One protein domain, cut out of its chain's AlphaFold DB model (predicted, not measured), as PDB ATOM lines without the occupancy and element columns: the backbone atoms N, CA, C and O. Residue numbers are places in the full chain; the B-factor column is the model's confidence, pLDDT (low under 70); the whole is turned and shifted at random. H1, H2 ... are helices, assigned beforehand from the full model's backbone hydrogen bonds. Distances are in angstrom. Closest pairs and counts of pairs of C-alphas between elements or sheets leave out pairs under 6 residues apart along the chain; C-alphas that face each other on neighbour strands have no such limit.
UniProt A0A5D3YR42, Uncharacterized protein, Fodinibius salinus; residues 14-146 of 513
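This is residues 14 to 146 of the 513 residues of an uncharacterized protein of Fodinibius salinus (UniProt A0A5D3YR42). The model has two sides that meet at H5: on one side the short helices H1 to H4 are gathered among loops, and on the other H7 crosses the long helix H8. The last residues of H8, 134 to 138, pack on H5, and H9 folds back onto H5 as well. The printed part has 133 residues with nine named helices, H1 to H9 in order, and no named strand; its class is all helix. It is compact, with a radius of gyration of the C-alphas of 15.0 A and spans of 41 by 32 by 22 A.

H1, residues 14 to 22, begins with C-alpha 14 at (169.001, 160.393, 183.416) and is 12.3 A long. H2 is residues 33 to 38, H3 residues 48 to 55 and H4 residues 69 to 72. H5, residues 78 to 89, is 16.3 A long. H6 is residues 91 to 96, and H7, residues 104 to 115, is 16.8 A long. H8, residues 121 to 138, is 25.7 A long. H9, residues 140 to 144, ends with C-alpha 144 at (167.898, 149.647, 202.519).

The hub is H5, touching three helices. With residues 78 to 82 alone it touches H4, the closest C-alphas being Phe 72 and Thr 78, 4.1 A. H8, with residues 134 to 138 alone, touches H5 at Lys 79 and Val 138, closest C-alphas 4.9 A, at a steep tilt of 40 degrees, opposite ways. H9 touches H5, closest C-alphas Ala 83 and Ile 143, 5.4 A. H7 touches H8, closest C-alphas Phe 111 and Ser 128, 6.3 A, at a steep tilt of 45 degrees, opposite ways. H3 is close to H5 but not clearly touching, with the C-alphas of Asp 55 and Ala 89 6.2 A apart. H1, H2 and H6 touch no helix. Every O i to N i+4 pair is within hydrogen-bond range in H1, H2, H3, H5, H6, H7, H8 and H9; H4 is too short for such a pair.

The C-alphas farthest apart are those of Asp 25 and Asp 117, 44.1 A. The printed part has no cut. The link from H3 to H4, residues 56 to 68, is long. Mean pLDDT of the printed part is 93.3, and no printed residue is under 70.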
ATOM      1  N   PHE A  14     169.474 161.677 182.876       94.19
ATOM      2  CA  PHE A  14     169.001 160.393 183.416       94.19
ATOM      3  C   PHE A  14     167.570 160.477 183.972       94.19
ATOM      4  O   PHE A  14     166.690 159.741 183.535       94.19
ATOM      5  N   ASP A  15     167.304 161.433 184.861       94.88
ATOM      6  CA  ASP A  15     165.987 161.640 185.468       94.88
ATOM      7  C   ASP A  15     164.890 161.917 184.434       94.88
ATOM      8  O   ASP A  15     163.743 161.514 184.627       94.88
ATOM      9  N   ALA A  16     165.228 162.636 183.362       94.62
ATOM     10  CA  ALA A  16     164.302 163.000 182.298       94.62
ATOM     11  C   ALA A  16     164.015 161.802 181.378       94.62
ATOM     12  O   ALA A  16     162.859 161.580 181.017       94.62
ATOM     13  N   ILE A  17     165.037 160.994 181.078       96.19
ATOM     14  CA  ILE A  17     164.925 159.733 180.333       96.19
ATOM     15  C   ILE A  17     164.031 158.752 181.094       96.19
ATOM     16  O   ILE A  17     163.055 158.261 180.531       96.19
ATOM     17  N   ILE A  18     164.296 158.518 182.385       97.31
ATOM     18  CA  ILE A  18     163.468 157.624 183.207       97.31
ATOM     19  C   ILE A  18     162.017 158.126 183.250       97.31
ATOM     20  O   ILE A  18     161.107 157.370 182.927       97.31
ATOM     21  N   LYS A  19     161.783 159.414 183.543       95.31
ATOM     22  CA  LYS A  19     160.423 159.988 183.562       95.31
ATOM     23  C   LYS A  19     159.716 159.885 182.204       95.31
ATOM     24  O   LYS A  19     158.507 159.662 182.180       95.31
ATOM     25  N   ALA A  20     160.436 160.007 181.087       95.62
ATOM     26  CA  ALA A  20     159.879 159.836 179.746       95.62
ATOM     27  C   ALA A  20     159.488 158.376 179.454       95.62
ATOM     28  O   ALA A  20     158.384 158.143 178.970       95.62
ATOM     29  N   LEU A  21     160.340 157.405 179.803       95.56
ATOM     30  CA  LEU A  21     160.072 155.971 179.619       95.56
ATOM     31  C   LEU A  21     158.894 155.483 180.482       95.56
ATOM     32  O   LEU A  21     158.039 154.742 179.995       95.56
ATOM     33  N   VAL A  22     158.797 155.952 181.731       95.06
ATOM     34  CA  VAL A  22     157.635 155.717 182.611       95.06
ATOM     35  C   VAL A  22     156.356 156.288 181.986       95.06
ATOM     36  O   VAL A  22     155.324 155.625 181.969       95.06
ATOM     37  N   SER A  23     156.433 157.494 181.412       89.69
ATOM     38  CA  SER A  23     155.284 158.203 180.821       89.69
ATOM     39  C   SER A  23     154.915 157.760 179.393       89.69
ATOM     40  O   SER A  23     154.021 158.357 178.793       89.69
ATOM     41  N   TYR A  24     155.605 156.773 178.814       92.44
ATOM     42  CA  TYR A  24     155.391 156.337 177.430       92.44
ATOM     43  C   TYR A  24     154.155 155.426 177.307       92.44
ATOM     44  O   TYR A  24     154.044 154.446 178.037       92.44
ATOM     45  N   ASP A  25     153.239 155.724 176.379       84.19
ATOM     46  CA  ASP A  25     151.885 155.132 176.286       84.19
ATOM     47  C   ASP A  25     151.816 153.896 175.353       84.19
ATOM     48  O   ASP A  25     151.103 153.884 174.350       84.19
ATOM     49  N   GLU A  26     152.591 152.851 175.665       87.31
ATOM     50  CA  GLU A  26     152.587 151.552 174.958       87.31
ATOM     51  C   GLU A  26     152.864 150.400 175.939       87.31
ATOM     52  O   GLU A  26     153.873 150.434 176.633       87.31
ATOM     53  N   GLU A  27     152.001 149.379 176.032       76.06
ATOM     54  CA  GLU A  27     152.052 148.380 177.125       76.06
ATOM     55  C   GLU A  27     153.385 147.604 177.211       76.06
ATOM     56  O   GLU A  27     153.963 147.532 178.296       76.06
ATOM     57  N   GLU A  28     153.905 147.095 176.087       85.75
ATOM     58  CA  GLU A  28     155.141 146.291 176.001       85.75
ATOM     59  C   GLU A  28     156.069 146.823 174.878       85.75
ATOM     60  O   GLU A  28     156.119 146.243 173.792       85.75
ATOM     61  N   PRO A  29     156.777 147.950 175.094       91.94
ATOM     62  CA  PRO A  29     157.600 148.596 174.075       91.94
ATOM     63  C   PRO A  29     159.007 147.983 174.012       91.94
ATOM     64  O   PRO A  29     159.538 147.509 175.018       91.94
ATOM     65  N   ILE A  30     159.657 148.068 172.850       96.12
ATOM     66  CA  ILE A  30     161.085 147.748 172.721       96.12
ATOM     67  C   ILE A  30     161.887 149.000 173.093       96.12
ATOM     68  O   ILE A  30     161.897 149.986 172.359       96.12
ATOM     69  N   ILE A  31     162.565 148.968 174.239       95.81
ATOM     70  CA  ILE A  31     163.450 150.048 174.683       95.81
ATOM     71  C   ILE A  31     164.836 149.833 174.067       95.81
ATOM     72  O   ILE A  31     165.694 149.119 174.599       95.81
ATOM     73  N   ASP A  32     165.038 150.468 172.916       94.56
ATOM     74  CA  ASP A  32     166.301 150.526 172.187       94.56
ATOM     75  C   ASP A  32     166.654 151.966 171.756       94.56
ATOM     76  O   ASP A  32     166.114 152.945 172.275       94.56
ATOM     77  N   SER A  33     167.613 152.115 170.838       92.56
ATOM     78  CA  SER A  33     168.017 153.425 170.321       92.56
ATOM     79  C   SER A  33     166.969 154.106 169.434       92.56
ATOM     80  O   SER A  33     166.956 155.331 169.396       92.56
ATOM     81  N   GLU A  34     166.101 153.367 168.735       94.88
ATOM     82  CA  GLU A  34     165.074 153.960 167.864       94.88
ATOM     83  C   GLU A  34     163.970 154.612 168.714       94.88
ATOM     84  O   GLU A  34     163.611 155.765 168.467       94.88
ATOM     85  N   LEU A  35     163.539 153.956 169.802       95.62
ATOM     86  CA  LEU A  35     162.627 154.569 170.780       95.62
ATOM     87  C   LEU A  35     163.266 155.765 171.507       95.62
ATOM     88  O   LEU A  35     162.617 156.792 171.706       95.62
ATOM     89  N   MET A  36     164.540 155.664 171.898       95.75
ATOM     90  CA  MET A  36     165.242 156.779 172.546       95.75
ATOM     91  C   MET A  36     165.369 157.999 171.621       95.75
ATOM     92  O   MET A  36     165.159 159.125 172.075       95.75
ATOM     93  N   GLU A  37     165.628 157.798 170.324       94.38
ATOM     94  CA  GLU A  37     165.603 158.874 169.326       94.38
ATOM     95  C   GLU A  37     164.194 159.480 169.149       94.38
ATOM     96  O   GLU A  37     164.086 160.707 169.067       94.38
ATOM     97  N   GLU A  38     163.114 158.682 169.162       94.06
ATOM     98  CA  GLU A  38     161.728 159.195 169.120       94.06
ATOM     99  C   GLU A  38     161.380 160.043 170.357       94.06
ATOM    100  O   GLU A  38     160.768 161.107 170.230       94.06
ATOM    101  N   LEU A  39     161.831 159.628 171.545       92.88
ATOM    102  CA  LEU A  39     161.683 160.385 172.796       92.88
ATOM    103  C   LEU A  39     162.560 161.654 172.858       92.88
ATOM    104  O   LEU A  39     162.419 162.449 173.789       92.88
ATOM    105  N   GLY A  40     163.431 161.877 171.866       92.56
ATOM    106  CA  GLY A  40     164.295 163.056 171.742       92.56
ATOM    107  C   GLY A  40     165.705 162.901 172.326       92.56
ATOM    108  O   GLY A  40     166.468 163.866 172.314       92.56
ATOM    109  N   TYR A  41     166.070 161.708 172.796       93.69
ATOM    110  CA  TYR A  41     167.340 161.387 173.453       93.69
ATOM    111  C   TYR A  41     168.318 160.702 172.488       93.69
ATOM    112  O   TYR A  41     168.640 159.522 172.615       93.69
ATOM    113  N   SER A  42     168.786 161.461 171.494       90.44
ATOM    114  CA  SER A  42     169.692 160.983 170.436       90.44
ATOM    115  C   SER A  42     171.189 161.172 170.727       90.44
ATOM    116  O   SER A  42     172.022 160.875 169.868       90.44
ATOM    117  N   ASP A  43     171.563 161.667 171.913       91.50
ATOM    118  CA  ASP A  43     172.975 161.785 172.284       91.50
ATOM    119  C   ASP A  43     173.578 160.403 172.614       91.50
ATOM    120  O   ASP A  43     172.958 159.629 173.351       91.50
ATOM    121  N   PRO A  44     174.797 160.070 172.136       89.75
ATOM    122  CA  PRO A  44     175.450 158.798 172.441       89.75
ATOM    123  C   PRO A  44     175.605 158.479 173.934       89.75
ATOM    124  O   PRO A  44     175.738 157.305 174.269       89.75
ATOM    125  N   ASN A  45     175.600 159.480 174.821       89.50
ATOM    126  CA  ASN A  45     175.542 159.281 176.267       89.50
ATOM    127  C   ASN A  45     174.170 158.789 176.739       89.50
ATOM    128  O   ASN A  45     174.089 157.865 177.543       89.50
ATOM    129  N   ASP A  46     173.098 159.408 176.258       92.12
ATOM    130  CA  ASP A  46     171.739 159.124 176.719       92.12
ATOM    131  C   ASP A  46     171.323 157.703 176.319       92.12
ATOM    132  O   ASP A  46     170.710 156.976 177.104       92.12
ATOM    133  N   LEU A  47     171.783 157.248 175.149       94.19
ATOM    134  CA  LEU A  47     171.646 155.864 174.689       94.19
ATOM    135  C   LEU A  47     172.304 154.828 175.627       94.19
ATOM    136  O   LEU A  47     171.905 153.661 175.615       94.19
ATOM    137  N   LEU A  48     173.262 155.212 176.484       94.81
ATOM    138  CA  LEU A  48     173.863 154.302 177.473       94.81
ATOM    139  C   LEU A  48     172.868 153.899 178.575       94.81
ATOM    140  O   LEU A  48     173.029 152.833 179.175       94.81
ATOM    141  N   VAL A  49     171.793 154.671 178.797       96.38
ATOM    142  CA  VAL A  49     170.719 154.296 179.735       96.38
ATOM    143  C   VAL A  49     170.041 152.989 179.306       96.38
ATOM    144  O   VAL A  49     169.695 152.180 180.163       96.38
ATOM    145  N   VAL A  50     169.961 152.698 178.002       96.31
ATOM    146  CA  VAL A  50     169.461 151.405 177.494       96.31
ATOM    147  C   VAL A  50     170.334 150.240 177.975       96.31
ATOM    148  O   VAL A  50     169.810 149.180 178.305       96.31
ATOM    149  N   ARG A  51     171.663 150.412 178.070       95.81
ATOM    150  CA  ARG A  51     172.536 149.375 178.648       95.81
ATOM    151  C   ARG A  51     172.334 149.254 180.157       95.81
ATOM    152  O   ARG A  51     172.325 148.140 180.673       95.81
ATOM    153  N   LEU A  52     172.137 150.376 180.847       96.75
ATOM    154  CA  LEU A  52     171.922 150.397 182.290       96.75
ATOM    155  C   LEU A  52     170.621 149.677 182.683       96.75
ATOM    156  O   LEU A  52     170.645 148.827 183.565       96.75
ATOM    157  N   LEU A  53     169.514 149.924 181.975       97.31
ATOM    158  CA  LEU A  53     168.229 149.244 182.201       97.31
ATOM    159  C   LEU A  53     168.287 147.727 181.927       97.31
ATOM    160  O   LEU A  53     167.528 146.973 182.538       97.31
ATOM    161  N   LYS A  54     169.211 147.277 181.063       97.06
ATOM    162  CA  LYS A  54     169.495 145.850 180.816       97.06
ATOM    163  C   LYS A  54     170.232 145.209 181.987       97.06
ATOM    164  O   LYS A  54     169.807 144.171 182.484       97.06
ATOM    165  N   ASP A  55     171.286 145.856 182.482       96.44
ATOM    166  CA  ASP A  55     172.030 145.352 183.643       96.44
ATOM    167  C   ASP A  55     171.222 145.437 184.955       96.44
ATOM    168  O   ASP A  55     171.463 144.650 185.866       96.44
ATOM    169  N   LEU A  56     170.219 146.322 185.026       96.94
ATOM    170  CA  LEU A  56     169.241 146.424 186.119       96.94
ATOM    171  C   LEU A  56     168.017 145.494 185.977       96.94
ATOM    172  O   LEU A  56     167.126 145.569 186.818       96.94
ATOM    173  N   ASN A  57     167.935 144.632 184.952       96.44
ATOM    174  CA  ASN A  57     166.810 143.698 184.731       96.44
ATOM    175  C   ASN A  57     165.420 144.380 184.615       96.44
ATOM    176  O   ASN A  57     164.382 143.794 184.934       96.44
ATOM    177  N   VAL A  58     165.393 145.631 184.135       97.12
ATOM    178  CA  VAL A  58     164.159 146.342 183.748       97.12
ATOM    179  C   VAL A  58     163.746 145.944 182.326       97.12
ATOM    180  O   VAL A  58     162.560 145.825 182.037       97.12
ATOM    181  N   ILE A  59     164.720 145.676 181.453       97.25
ATOM    182  CA  ILE A  59     164.526 145.150 180.091       97.25
ATOM    183  C   ILE A  59     165.546 144.044 179.780       97.25
ATOM    184  O   ILE A  59     166.609 143.980 180.397       97.25
ATOM    185  N   ASN A  60     165.236 143.165 178.826       95.69
ATOM    186  CA  ASN A  60     166.109 142.061 178.415       95.69
ATOM    187  C   ASN A  60     167.180 142.503 177.389       95.69
ATOM    188  O   ASN A  60     167.259 143.672 177.007       95.69
ATOM    189  N   ASN A  61     168.029 141.580 176.916       93.62
ATOM    190  CA  ASN A  61     169.106 141.916 175.967       93.62
ATOM    191  C   ASN A  61     168.566 142.499 174.652       93.62
ATOM    192  O   ASN A  61     169.196 143.375 174.054       93.62
ATOM    193  N   GLU A  62     167.379 142.061 174.255       93.69
ATOM    194  CA  GLU A  62     166.638 142.434 173.058       93.69
ATOM    195  C   GLU A  62     165.977 143.823 173.201       93.69
ATOM    196  O   GLU A  62     165.813 144.519 172.206       93.69
ATOM    197  N   GLY A  63     165.732 144.291 174.432       94.00
ATOM    198  CA  GLY A  63     165.091 145.577 174.755       94.00
ATOM    199  C   GLY A  63     163.629 145.461 175.195       94.00
ATOM    200  O   GLY A  63     163.010 146.473 175.506       94.00
ATOM    201  N   GLU A  64     163.084 144.248 175.242       96.38
ATOM    202  CA  GLU A  64     161.717 143.947 175.674       96.38
ATOM    203  C   GLU A  64     161.604 144.000 177.217       96.38
ATOM    204  O   GLU A  64     162.616 143.826 177.908       96.38
ATOM    205  N   PRO A  65     160.397 144.190 177.787       96.44
ATOM    206  CA  PRO A  65     160.136 144.117 179.229       96.44
ATOM    207  C   PRO A  65     160.767 142.913 179.952       96.44
ATOM    208  O   PRO A  65     160.633 141.770 179.515       96.44
ATOM    209  N   ALA A  66     161.408 143.166 181.099       96.00
ATOM    210  CA  ALA A  66     161.951 142.138 181.992       96.00
ATOM    211  C   ALA A  66     161.360 142.226 183.418       96.00
ATOM    212  O   ALA A  66     160.298 142.812 183.626       96.00
ATOM    213  N   GLU A  67     162.012 141.588 184.396       95.19
ATOM    214  CA  GLU A  67     161.461 141.267 185.724       95.19
ATOM    215  C   GLU A  67     160.865 142.473 186.462       95.19
ATOM    216  O   GLU A  67     159.755 142.380 186.987       95.19
ATOM    217  N   TYR A  68     161.559 143.615 186.454       96.56
ATOM    218  CA  TYR A  68     161.121 144.822 187.166       96.56
ATOM    219  C   TYR A  68     160.360 145.815 186.271       96.56
ATOM    220  O   TYR A  68     160.047 146.919 186.711       96.56
ATOM    221  N   TYR A  69     160.022 145.452 185.024       96.25
ATOM    222  CA  TYR A  69     159.423 146.382 184.059       96.25
ATOM    223  C   TYR A  69     158.060 146.936 184.488       96.25
ATOM    224  O   TYR A  69     157.806 148.134 184.371       96.25
ATOM    225  N   HIS A  70     157.160 146.075 184.968       93.81
ATOM    226  CA  HIS A  70     155.789 146.489 185.281       93.81
ATOM    227  C   HIS A  70     155.712 147.392 186.520       93.81
ATOM    228  O   HIS A  70     154.871 148.283 186.557       93.81
ATOM    229  N   GLU A  71     156.607 147.199 187.494       95.25
ATOM    230  CA  GLU A  71     156.778 148.108 188.635       95.25
ATOM    231  C   GLU A  71     157.481 149.405 188.196       95.25
ATOM    232  O   GLU A  71     157.048 150.504 188.533       95.25
ATOM    233  N   PHE A  72     158.520 149.300 187.353       96.31
ATOM    234  CA  PHE A  72     159.205 150.457 186.766       96.31
ATOM    235  C   PHE A  72     158.218 151.401 186.066       96.31
ATOM    236  O   PHE A  72     158.334 152.615 186.195       96.31
ATOM    237  N   ARG A  73     157.221 150.841 185.375       94.19
ATOM    238  CA  ARG A  73     156.170 151.563 184.646       94.19
ATOM    239  C   ARG A  73     155.178 152.346 185.508       94.19
ATOM    240  O   ARG A  73     154.487 153.199 184.955       94.19
ATOM    241  N   ASP A  74     155.075 152.072 186.806       92.44
ATOM    242  CA  ASP A  74     154.168 152.790 187.702       92.44
ATOM    243  C   ASP A  74     154.931 153.917 188.429       92.44
ATOM    244  O   ASP A  74     155.881 153.614 189.156       92.44
ATOM    245  N   PRO A  75     154.543 155.202 188.286       90.69
ATOM    246  CA  PRO A  75     155.177 156.317 188.991       90.69
ATOM    247  C   PRO A  75     155.251 156.173 190.520       90.69
ATOM    248  O   PRO A  75     156.122 156.795 191.127       90.69
ATOM    249  N   GLU A  76     154.368 155.386 191.146       91.88
ATOM    250  CA  GLU A  76     154.409 155.127 192.591       91.88
ATOM    251  C   GLU A  76     155.468 154.070 192.967       91.88
ATOM    252  O   GLU A  76     156.026 154.154 194.058       91.88
ATOM    253  N   THR A  77     155.822 153.134 192.069       95.31
ATOM    254  CA  THR A  77     156.797 152.048 192.352       95.31
ATOM    255  C   THR A  77     158.072 152.072 191.496       95.31
ATOM    256  O   THR A  77     158.972 151.261 191.718       95.31
ATOM    257  N   THR A  78     158.250 153.061 190.605       96.38
ATOM    258  CA  THR A  78     159.457 153.206 189.758       96.38
ATOM    259  C   THR A  78     160.765 153.144 190.558       96.38
ATOM    260  O   THR A  78     161.746 152.543 190.115       96.38
ATOM    261  N   LYS A  79     160.792 153.768 191.744       96.75
ATOM    262  CA  LYS A  79     161.964 153.776 192.631       96.75
ATOM    263  C   LYS A  79     162.250 152.396 193.227       96.75
ATOM    264  O   LYS A  79     163.406 151.987 193.236       96.75
ATOM    265  N   GLU A  80     161.221 151.667 193.658       96.81
ATOM    266  CA  GLU A  80     161.351 150.303 194.195       96.81
ATOM    267  C   GLU A  80     161.845 149.323 193.123       96.81
ATOM    268  O   GLU A  80     162.744 148.523 193.374       96.81
ATOM    269  N   ALA A  81     161.308 149.425 191.904       97.31
ATOM    270  CA  ALA A  81     161.716 148.614 190.760       97.31
ATOM    271  C   ALA A  81     163.208 148.793 190.431       97.31
ATOM    272  O   ALA A  81     163.950 147.827 190.247       97.31
ATOM    273  N   LEU A  82     163.668 150.049 190.410       97.88
ATOM    274  CA  LEU A  82     165.077 150.378 190.220       97.88
ATOM    275  C   LEU A  82     165.935 149.950 191.417       97.88
ATOM    276  O   LEU A  82     167.050 149.487 191.199       97.88
ATOM    277  N   ALA A  83     165.433 150.030 192.653       97.62
ATOM    278  CA  ALA A  83     166.131 149.538 193.840       97.62
ATOM    279  C   ALA A  83     166.381 148.021 193.780       97.62
ATOM    280  O   ALA A  83     167.519 147.584 193.950       97.62
ATOM    281  N   LYS A  84     165.354 147.227 193.437       96.94
ATOM    282  CA  LYS A  84     165.461 145.774 193.191       96.94
ATOM    283  C   LYS A  84     166.481 145.482 192.086       96.94
ATOM    284  O   LYS A  84     167.364 144.639 192.259       96.94
ATOM    285  N   GLY A  85     166.428 146.249 190.994       96.88
ATOM    286  CA  GLY A  85     167.419 146.211 189.918       96.88
ATOM    287  C   GLY A  85     168.848 146.482 190.395       96.88
ATOM    288  O   GLY A  85     169.759 145.736 190.045       96.88
ATOM    289  N   ILE A  86     169.059 147.501 191.234       97.00
ATOM    290  CA  ILE A  86     170.373 147.873 191.786       97.00
ATOM    291  C   ILE A  86     170.896 146.779 192.724       97.00
ATOM    292  O   ILE A  86     172.019 146.311 192.541       97.00
ATOM    293  N   VAL A  87     170.091 146.316 193.682       95.56
ATOM    294  CA  VAL A  87     170.480 145.245 194.618       95.56
ATOM    295  C   VAL A  87     170.799 143.945 193.869       95.56
ATOM    296  O   VAL A  87     171.773 143.267 194.195       95.56
ATOM    297  N   SER A  88     170.059 143.624 192.801       94.00
ATOM    298  CA  SER A  88     170.348 142.470 191.944       94.00
ATOM    299  C   SER A  88     171.606 142.665 191.079       94.00
ATOM    300  O   SER A  88     172.426 141.750 190.969       94.00
ATOM    301  N   ALA A  89     171.822 143.841 190.488       95.19
ATOM    302  CA  ALA A  89     172.962 144.113 189.606       95.19
ATOM    303  C   ALA A  89     174.304 144.247 190.354       95.19
ATOM    304  O   ALA A  89     175.357 143.898 189.816       95.19
ATOM    305  N   TYR A  90     174.261 144.717 191.602       95.06
ATOM    306  CA  TYR A  90     175.412 144.944 192.484       95.06
ATOM    307  C   TYR A  90     175.449 143.944 193.663       95.06
ATOM    308  O   TYR A  90     176.064 144.191 194.694       95.06
ATOM    309  N   GLU A  91     174.811 142.784 193.505       93.06
ATOM    310  CA  GLU A  91     174.602 141.754 194.536       93.06
ATOM    311  C   GLU A  91     175.882 141.290 195.264       93.06
ATOM    312  O   GLU A  91     175.878 141.100 196.479       93.06
ATOM    313  N   ASP A  92     177.000 141.095 194.552       91.69
ATOM    314  CA  ASP A  92     178.256 140.708 195.213       91.69
ATOM    315  C   ASP A  92     178.938 141.910 195.893       91.69
ATOM    316  O   ASP A  92     179.652 141.717 196.872       91.69
ATOM    317  N   LEU A  93     178.688 143.139 195.422       92.44
ATOM    318  CA  LEU A  93     179.193 144.364 196.047       92.44
ATOM    319  C   LEU A  93     178.494 144.625 197.384       92.44
ATOM    320  O   LEU A  93     179.177 144.829 198.377       92.44
ATOM    321  N   PHE A  94     177.160 144.545 197.441       93.25
ATOM    322  CA  PHE A  94     176.422 144.687 198.703       93.25
ATOM    323  C   PHE A  94     176.654 143.516 199.673       93.25
ATOM    324  O   PHE A  94     176.519 143.691 200.880       93.25
ATOM    325  N   ARG A  95     177.040 142.326 199.188       90.81
ATOM    326  CA  ARG A  95     177.457 141.213 200.060       90.81
ATOM    327  C   ARG A  95     178.810 141.472 200.737       90.81
ATOM    328  O   ARG A  95     178.999 141.039 201.869       90.81
ATOM    329  N   GLU A  96     179.742 142.135 200.054       90.06
ATOM    330  CA  GLU A  96     181.074 142.457 200.590       90.06
ATOM    331  C   GLU A  96     181.080 143.798 201.359       90.06
ATOM    332  O   GLU A  96     181.759 143.910 202.377       90.06
ATOM    333  N   HIS A  97     180.263 144.774 200.939       91.00
ATOM    334  CA  HIS A  97     180.111 146.104 201.543       91.00
ATOM    335  C   HIS A  97     178.616 146.485 201.723       91.00
ATOM    336  O   HIS A  97     178.061 147.229 200.907       91.00
ATOM    337  N   PRO A  98     177.931 146.021 202.790       89.38
ATOM    338  CA  PRO A  98     176.474 146.179 202.954       89.38
ATOM    339  C   PRO A  98     175.942 147.613 203.091       89.38
ATOM    340  O   PRO A  98     174.731 147.823 203.031       89.38
ATOM    341  N   HIS A  99     176.812 148.601 203.313       90.62
ATOM    342  CA  HIS A  99     176.430 150.003 203.529       90.62
ATOM    343  C   HIS A  99     177.098 150.971 202.541       90.62
ATOM    344  O   HIS A  99     177.004 152.184 202.719       90.62
ATOM    345  N   ILE A 100     177.731 150.454 201.480       91.88
ATOM    346  CA  ILE A 100     178.506 151.256 200.523       91.88
ATOM    347  C   ILE A 100     177.703 152.405 199.900       91.88
ATOM    348  O   ILE A 100     178.242 153.478 199.653       91.88
ATOM    349  N   HIS A 101     176.395 152.230 199.698       93.19
ATOM    350  CA  HIS A 101     175.505 153.267 199.168       93.19
ATOM    351  C   HIS A 101     175.414 154.516 200.052       93.19
ATOM    352  O   HIS A 101     175.043 155.576 199.550       93.19
ATOM    353  N   LYS A 102     175.779 154.413 201.336       90.75
ATOM    354  CA  LYS A 102     175.726 155.502 202.319       90.75
ATOM    355  C   LYS A 102     176.990 156.372 202.333       90.75
ATOM    356  O   LYS A 102     176.940 157.476 202.863       90.75
ATOM    357  N   SER A 103     178.103 155.927 201.733       87.94
ATOM    358  CA  SER A 103     179.387 156.648 201.752       87.94
ATOM    359  C   SER A 103     179.915 156.957 200.350       87.94
ATOM    360  O   SER A 103     180.316 156.080 199.585       87.94
ATOM    361  N   GLN A 104     179.976 158.249 200.016       80.75
ATOM    362  CA  GLN A 104     180.463 158.717 198.715       80.75
ATOM    363  C   GLN A 104     181.949 158.396 198.480       80.75
ATOM    364  O   GLN A 104     182.336 158.141 197.333       80.75
ATOM    365  N   ASP A 105     182.758 158.364 199.538       83.25
ATOM    366  CA  ASP A 105     184.179 158.016 199.468       83.25
ATOM    367  C   ASP A 105     184.411 156.510 199.410       83.25
ATOM    368  O   ASP A 105     185.296 156.062 198.680       83.25
ATOM    369  N   GLU A 106     183.603 155.713 200.118       90.06
ATOM    370  CA  GLU A 106     183.687 154.253 200.028       90.06
ATOM    371  C   GLU A 106     183.337 153.782 198.612       90.06
ATOM    372  O   GLU A 106     184.090 153.007 198.030       90.06
ATOM    373  N   ILE A 107     182.285 154.338 197.991       91.56
ATOM    374  CA  ILE A 107     181.971 154.067 196.577       91.56
ATOM    375  C   ILE A 107     183.178 154.356 195.676       91.56
ATOM    376  O   ILE A 107     183.483 153.561 194.790       91.56
ATOM    377  N   LYS A 108     183.880 155.479 195.875       88.25
ATOM    378  CA  LYS A 108     185.050 155.818 195.054       88.25
ATOM    379  C   LYS A 108     186.179 154.801 195.270       88.25
ATOM    380  O   LYS A 108     186.604 154.156 194.313       88.25
ATOM    381  N   ARG A 109     186.615 154.618 196.521       90.75
ATOM    382  CA  ARG A 109     187.752 153.754 196.896       90.75
ATOM    383  C   ARG A 109     187.511 152.295 196.501       90.75
ATOM    384  O   ARG A 109     188.346 151.695 195.829       90.75
ATOM    385  N   THR A 110     186.343 151.746 196.825       92.75
ATOM    386  CA  THR A 110     186.002 150.347 196.543       92.75
ATOM    387  C   THR A 110     185.887 150.077 195.038       92.75
ATOM    388  O   THR A 110     186.391 149.060 194.565       92.75
ATOM    389  N   PHE A 111     185.325 150.986 194.230       93.94
ATOM    390  CA  PHE A 111     185.320 150.806 192.767       93.94
ATOM    391  C   PHE A 111     186.731 150.969 192.163       93.94
ATOM    392  O   PHE A 111     187.091 150.215 191.256       93.94
ATOM    393  N   GLU A 112     187.559 151.882 192.684       92.56
ATOM    394  CA  GLU A 112     188.979 152.012 192.314       92.56
ATOM    395  C   GLU A 112     189.808 150.766 192.662       92.56
ATOM    396  O   GLU A 112     190.755 150.445 191.945       92.56
ATOM    397  N   GLU A 113     189.465 150.030 193.720       92.69
ATOM    398  CA  GLU A 113     190.097 148.751 194.067       92.69
ATOM    399  C   GLU A 113     189.578 147.589 193.208       92.69
ATOM    400  O   GLU A 113     190.376 146.846 192.632       92.69
ATOM    401  N   ILE A 114     188.258 147.465 193.029       92.38
ATOM    402  CA  ILE A 114     187.635 146.397 192.229       92.38
ATOM    403  C   ILE A 114     188.090 146.440 190.765       92.38
ATOM    404  O   ILE A 114     188.256 145.381 190.146       92.38
ATOM    405  N   PHE A 115     188.271 147.629 190.184       92.56
ATOM    406  CA  PHE A 115     188.499 147.794 188.744       92.56
ATOM    407  C   PHE A 115     189.929 148.184 188.335       92.56
ATOM    408  O   PHE A 115     190.196 148.190 187.131       92.56
ATOM    409  N   ARG A 116     190.851 148.426 189.284       88.19
ATOM    410  CA  ARG A 116     192.225 148.931 189.050       88.19
ATOM    411  C   ARG A 116     192.965 148.289 187.874       88.19
ATOM    412  O   ARG A 116     193.462 148.979 186.995       88.19
ATOM    413  N   ASP A 117     193.001 146.958 187.847       90.50
ATOM    414  CA  ASP A 117     193.744 146.178 186.846       90.50
ATOM    415  C   ASP A 117     192.881 145.774 185.628       90.50
ATOM    416  O   ASP A 117     193.305 144.976 184.789       90.50
ATOM    417  N   LYS A 118     191.641 146.279 185.539       92.00
ATOM    418  CA  LYS A 118     190.610 145.863 184.563       92.00
ATOM    419  C   LYS A 118     190.121 147.002 183.663       92.00
ATOM    420  O   LYS A 118     189.692 146.745 182.538       92.00
ATOM    421  N   LYS A 119     190.117 148.239 184.167       93.19
ATOM    422  CA  LYS A 119     189.574 149.447 183.520       93.19
ATOM    423  C   LYS A 119     190.572 150.600 183.672       93.19
ATOM    424  O   LYS A 119     191.493 150.518 184.472       93.19
ATOM    425  N   THR A 120     190.391 151.677 182.912       93.06
ATOM    426  CA  THR A 120     191.117 152.936 183.146       93.06
ATOM    427  C   THR A 120     190.372 153.805 184.154       93.06
ATOM    428  O   THR A 120     189.143 153.776 184.193       93.06
ATOM    429  N   ASP A 121     191.099 154.634 184.902       89.69
ATOM    430  CA  ASP A 121     190.584 155.524 185.958       89.69
ATOM    431  C   ASP A 121     189.352 156.338 185.516       89.69
ATOM    432  O   ASP A 121     188.384 156.479 186.258       89.69
ATOM    433  N   LEU A 122     189.333 156.803 184.261       87.94
ATOM    434  CA  LEU A 122     188.199 157.524 183.673       87.94
ATOM    435  C   LEU A 122     186.924 156.667 183.571       87.94
ATOM    436  O   LEU A 122     185.831 157.139 183.874       87.94
ATOM    437  N   ILE A 123     187.053 155.396 183.179       91.06
ATOM    438  CA  ILE A 123     185.931 154.447 183.146       91.06
ATOM    439  C   ILE A 123     185.502 154.085 184.574       91.06
ATOM    440  O   ILE A 123     184.312 153.914 184.822       91.06
ATOM    441  N   ILE A 124     186.435 154.040 185.532       91.50
ATOM    442  CA  ILE A 124     186.115 153.852 186.955       91.50
ATOM    443  C   ILE A 124     185.326 155.057 187.502       91.50
ATOM    444  O   ILE A 124     184.311 154.843 188.171       91.50
ATOM    445  N   LYS A 125     185.692 156.308 187.155       90.06
ATOM    446  CA  LYS A 125     184.887 157.511 187.470       90.06
ATOM    447  C   LYS A 125     183.470 157.388 186.903       90.06
ATOM    448  O   LYS A 125     182.515 157.661 187.622       90.06
ATOM    449  N   TYR A 126     183.307 156.942 185.656       93.56
ATOM    450  CA  TYR A 126     181.973 156.801 185.059       93.56
ATOM    451  C   TYR A 126     181.136 155.674 185.688       93.56
ATOM    452  O   TYR A 126     179.966 155.903 185.993       93.56
ATOM    453  N   ILE A 127     181.698 154.483 185.934       94.06
ATOM    454  CA  ILE A 127     180.961 153.371 186.569       94.06
ATOM    455  C   ILE A 127     180.543 153.761 188.000       94.06
ATOM    456  O   ILE A 127     179.364 153.671 188.347       94.06
ATOM    457  N   SER A 128     181.473 154.276 188.813       93.69
ATOM    458  CA  SER A 128     181.172 154.711 190.187       93.69
ATOM    459  C   SER A 128     180.208 155.907 190.228       93.69
ATOM    460  O   SER A 128     179.260 155.900 191.011       93.69
ATOM    461  N   GLY A 129     180.363 156.893 189.337       92.56
ATOM    462  CA  GLY A 129     179.426 158.009 189.163       92.56
ATOM    463  C   GLY A 129     178.016 157.566 188.756       92.56
ATOM    464  O   GLY A 129     177.027 158.124 189.229       92.56
ATOM    465  N   THR A 130     177.906 156.506 187.953       95.19
ATOM    466  CA  THR A 130     176.614 155.922 187.558       95.19
ATOM    467  C   THR A 130     175.934 155.220 188.731       95.19
ATOM    468  O   THR A 130     174.741 155.421 188.951       95.19
ATOM    469  N   PHE A 131     176.685 154.466 189.540       96.12
ATOM    470  CA  PHE A 131     176.174 153.866 190.777       96.12
ATOM    471  C   PHE A 131     175.706 154.939 191.777       96.12
ATOM    472  O   PHE A 131     174.578 154.870 192.265       96.12
ATOM    473  N   LYS A 132     176.504 156.000 191.988       95.00
ATOM    474  CA  LYS A 132     176.122 157.177 192.795       95.00
ATOM    475  C   LYS A 132     174.824 157.817 192.297       95.00
ATOM    476  O   LYS A 132     173.941 158.112 193.102       95.00
ATOM    477  N   LYS A 133     174.672 157.999 190.979       96.38
ATOM    478  CA  LYS A 133     173.456 158.577 190.385       96.38
ATOM    479  C   LYS A 133     172.229 157.686 190.573       96.38
ATOM    480  O   LYS A 133     171.158 158.206 190.874       96.38
ATOM    481  N   LEU A 134     172.379 156.371 190.419       96.56
ATOM    482  CA  LEU A 134     171.304 155.405 190.649       96.56
ATOM    483  C   LEU A 134     170.809 155.445 192.101       96.56
ATOM    484  O   LEU A 134     169.606 155.574 192.324       96.56
ATOM    485  N   ILE A 135     171.730 155.428 193.070       95.62
ATOM    486  CA  ILE A 135     171.410 155.576 194.498       95.62
ATOM    487  C   ILE A 135     170.709 156.916 194.764       95.62
ATOM    488  O   ILE A 135     169.672 156.938 195.418       95.62
ATOM    489  N   SER A 136     171.231 158.022 194.224       93.88
ATOM    490  CA  SER A 136     170.647 159.364 194.376       93.88
ATOM    491  C   SER A 136     169.235 159.480 193.783       93.88
ATOM    492  O   SER A 136     168.382 160.140 194.368       93.88
ATOM    493  N   PHE A 137     168.961 158.836 192.645       95.19
ATOM    494  CA  PHE A 137     167.637 158.861 192.019       95.19
ATOM    495  C   PHE A 137     166.604 158.041 192.807       95.19
ATOM    496  O   PHE A 137     165.459 158.465 192.981       95.19
ATOM    497  N   VAL A 138     167.011 156.866 193.293       96.25
ATOM    498  CA  VAL A 138     166.157 155.949 194.058       96.25
ATOM    499  C   VAL A 138     165.921 156.468 195.480       96.25
ATOM    500  O   VAL A 138     164.769 156.661 195.866       96.25
ATOM    501  N   GLY A 139     166.982 156.811 196.208       93.31
ATOM    502  CA  GLY A 139     166.969 157.208 197.619       93.31
ATOM    503  C   GLY A 139     167.565 156.125 198.525       93.31
ATOM    504  O   GLY A 139     167.373 154.935 198.281       93.31
ATOM    505  N   LEU A 140     168.292 156.532 199.573       91.94
ATOM    506  CA  LEU A 140     169.027 155.612 200.460       91.94
ATOM    507  C   LEU A 140     168.108 154.592 201.139       91.94
ATOM    508  O   LEU A 140     168.374 153.394 201.068       91.94
ATOM    509  N   ASN A 141     167.008 155.062 201.729       91.25
ATOM    510  CA  ASN A 141     166.055 154.217 202.448       91.25
ATOM    511  C   ASN A 141     165.449 153.159 201.515       91.25
ATOM    512  O   ASN A 141     165.402 151.994 201.869       91.25
ATOM    513  N   THR A 142     165.105 153.529 200.278       92.44
ATOM    514  CA  THR A 142     164.550 152.593 199.287       92.44
ATOM    515  C   THR A 142     165.575 151.557 198.803       92.44
ATOM    516  O   THR A 142     165.176 150.517 198.292       92.44
ATOM    517  N   ILE A 143     166.885 151.791 198.971       94.69
ATOM    518  CA  ILE A 143     167.911 150.743 198.811       94.69
ATOM    519  C   ILE A 143     167.957 149.845 200.054       94.69
ATOM    520  O   ILE A 143     167.949 148.627 199.894       94.69
ATOM    521  N   ASP A 144     167.955 150.418 201.265       91.06
ATOM    522  CA  ASP A 144     167.898 149.647 202.519       91.06
ATOM    523  C   ASP A 144     166.667 148.718 202.557       91.06
ATOM    524  O   ASP A 144     166.813 147.536 202.850       91.06
ATOM    525  N   ASP A 145     165.489 149.210 202.153       91.75
ATOM    526  CA  ASP A 145     164.220 148.466 202.073       91.75
ATOM    527  C   ASP A 145     164.271 147.242 201.130       91.75
ATOM    528  O   ASP A 145     163.392 146.381 201.195       91.75
ATOM    529  N   GLN A 146     165.245 147.174 200.211       92.81
ATOM    530  CA  GLN A 146     165.440 146.037 199.294       92.81
ATOM    531  C   GLN A 146     166.670 145.178 199.638       92.81
ATOM    532  O   GLN A 146     166.916 144.176 198.959       92.81
TER     533      GLN A 146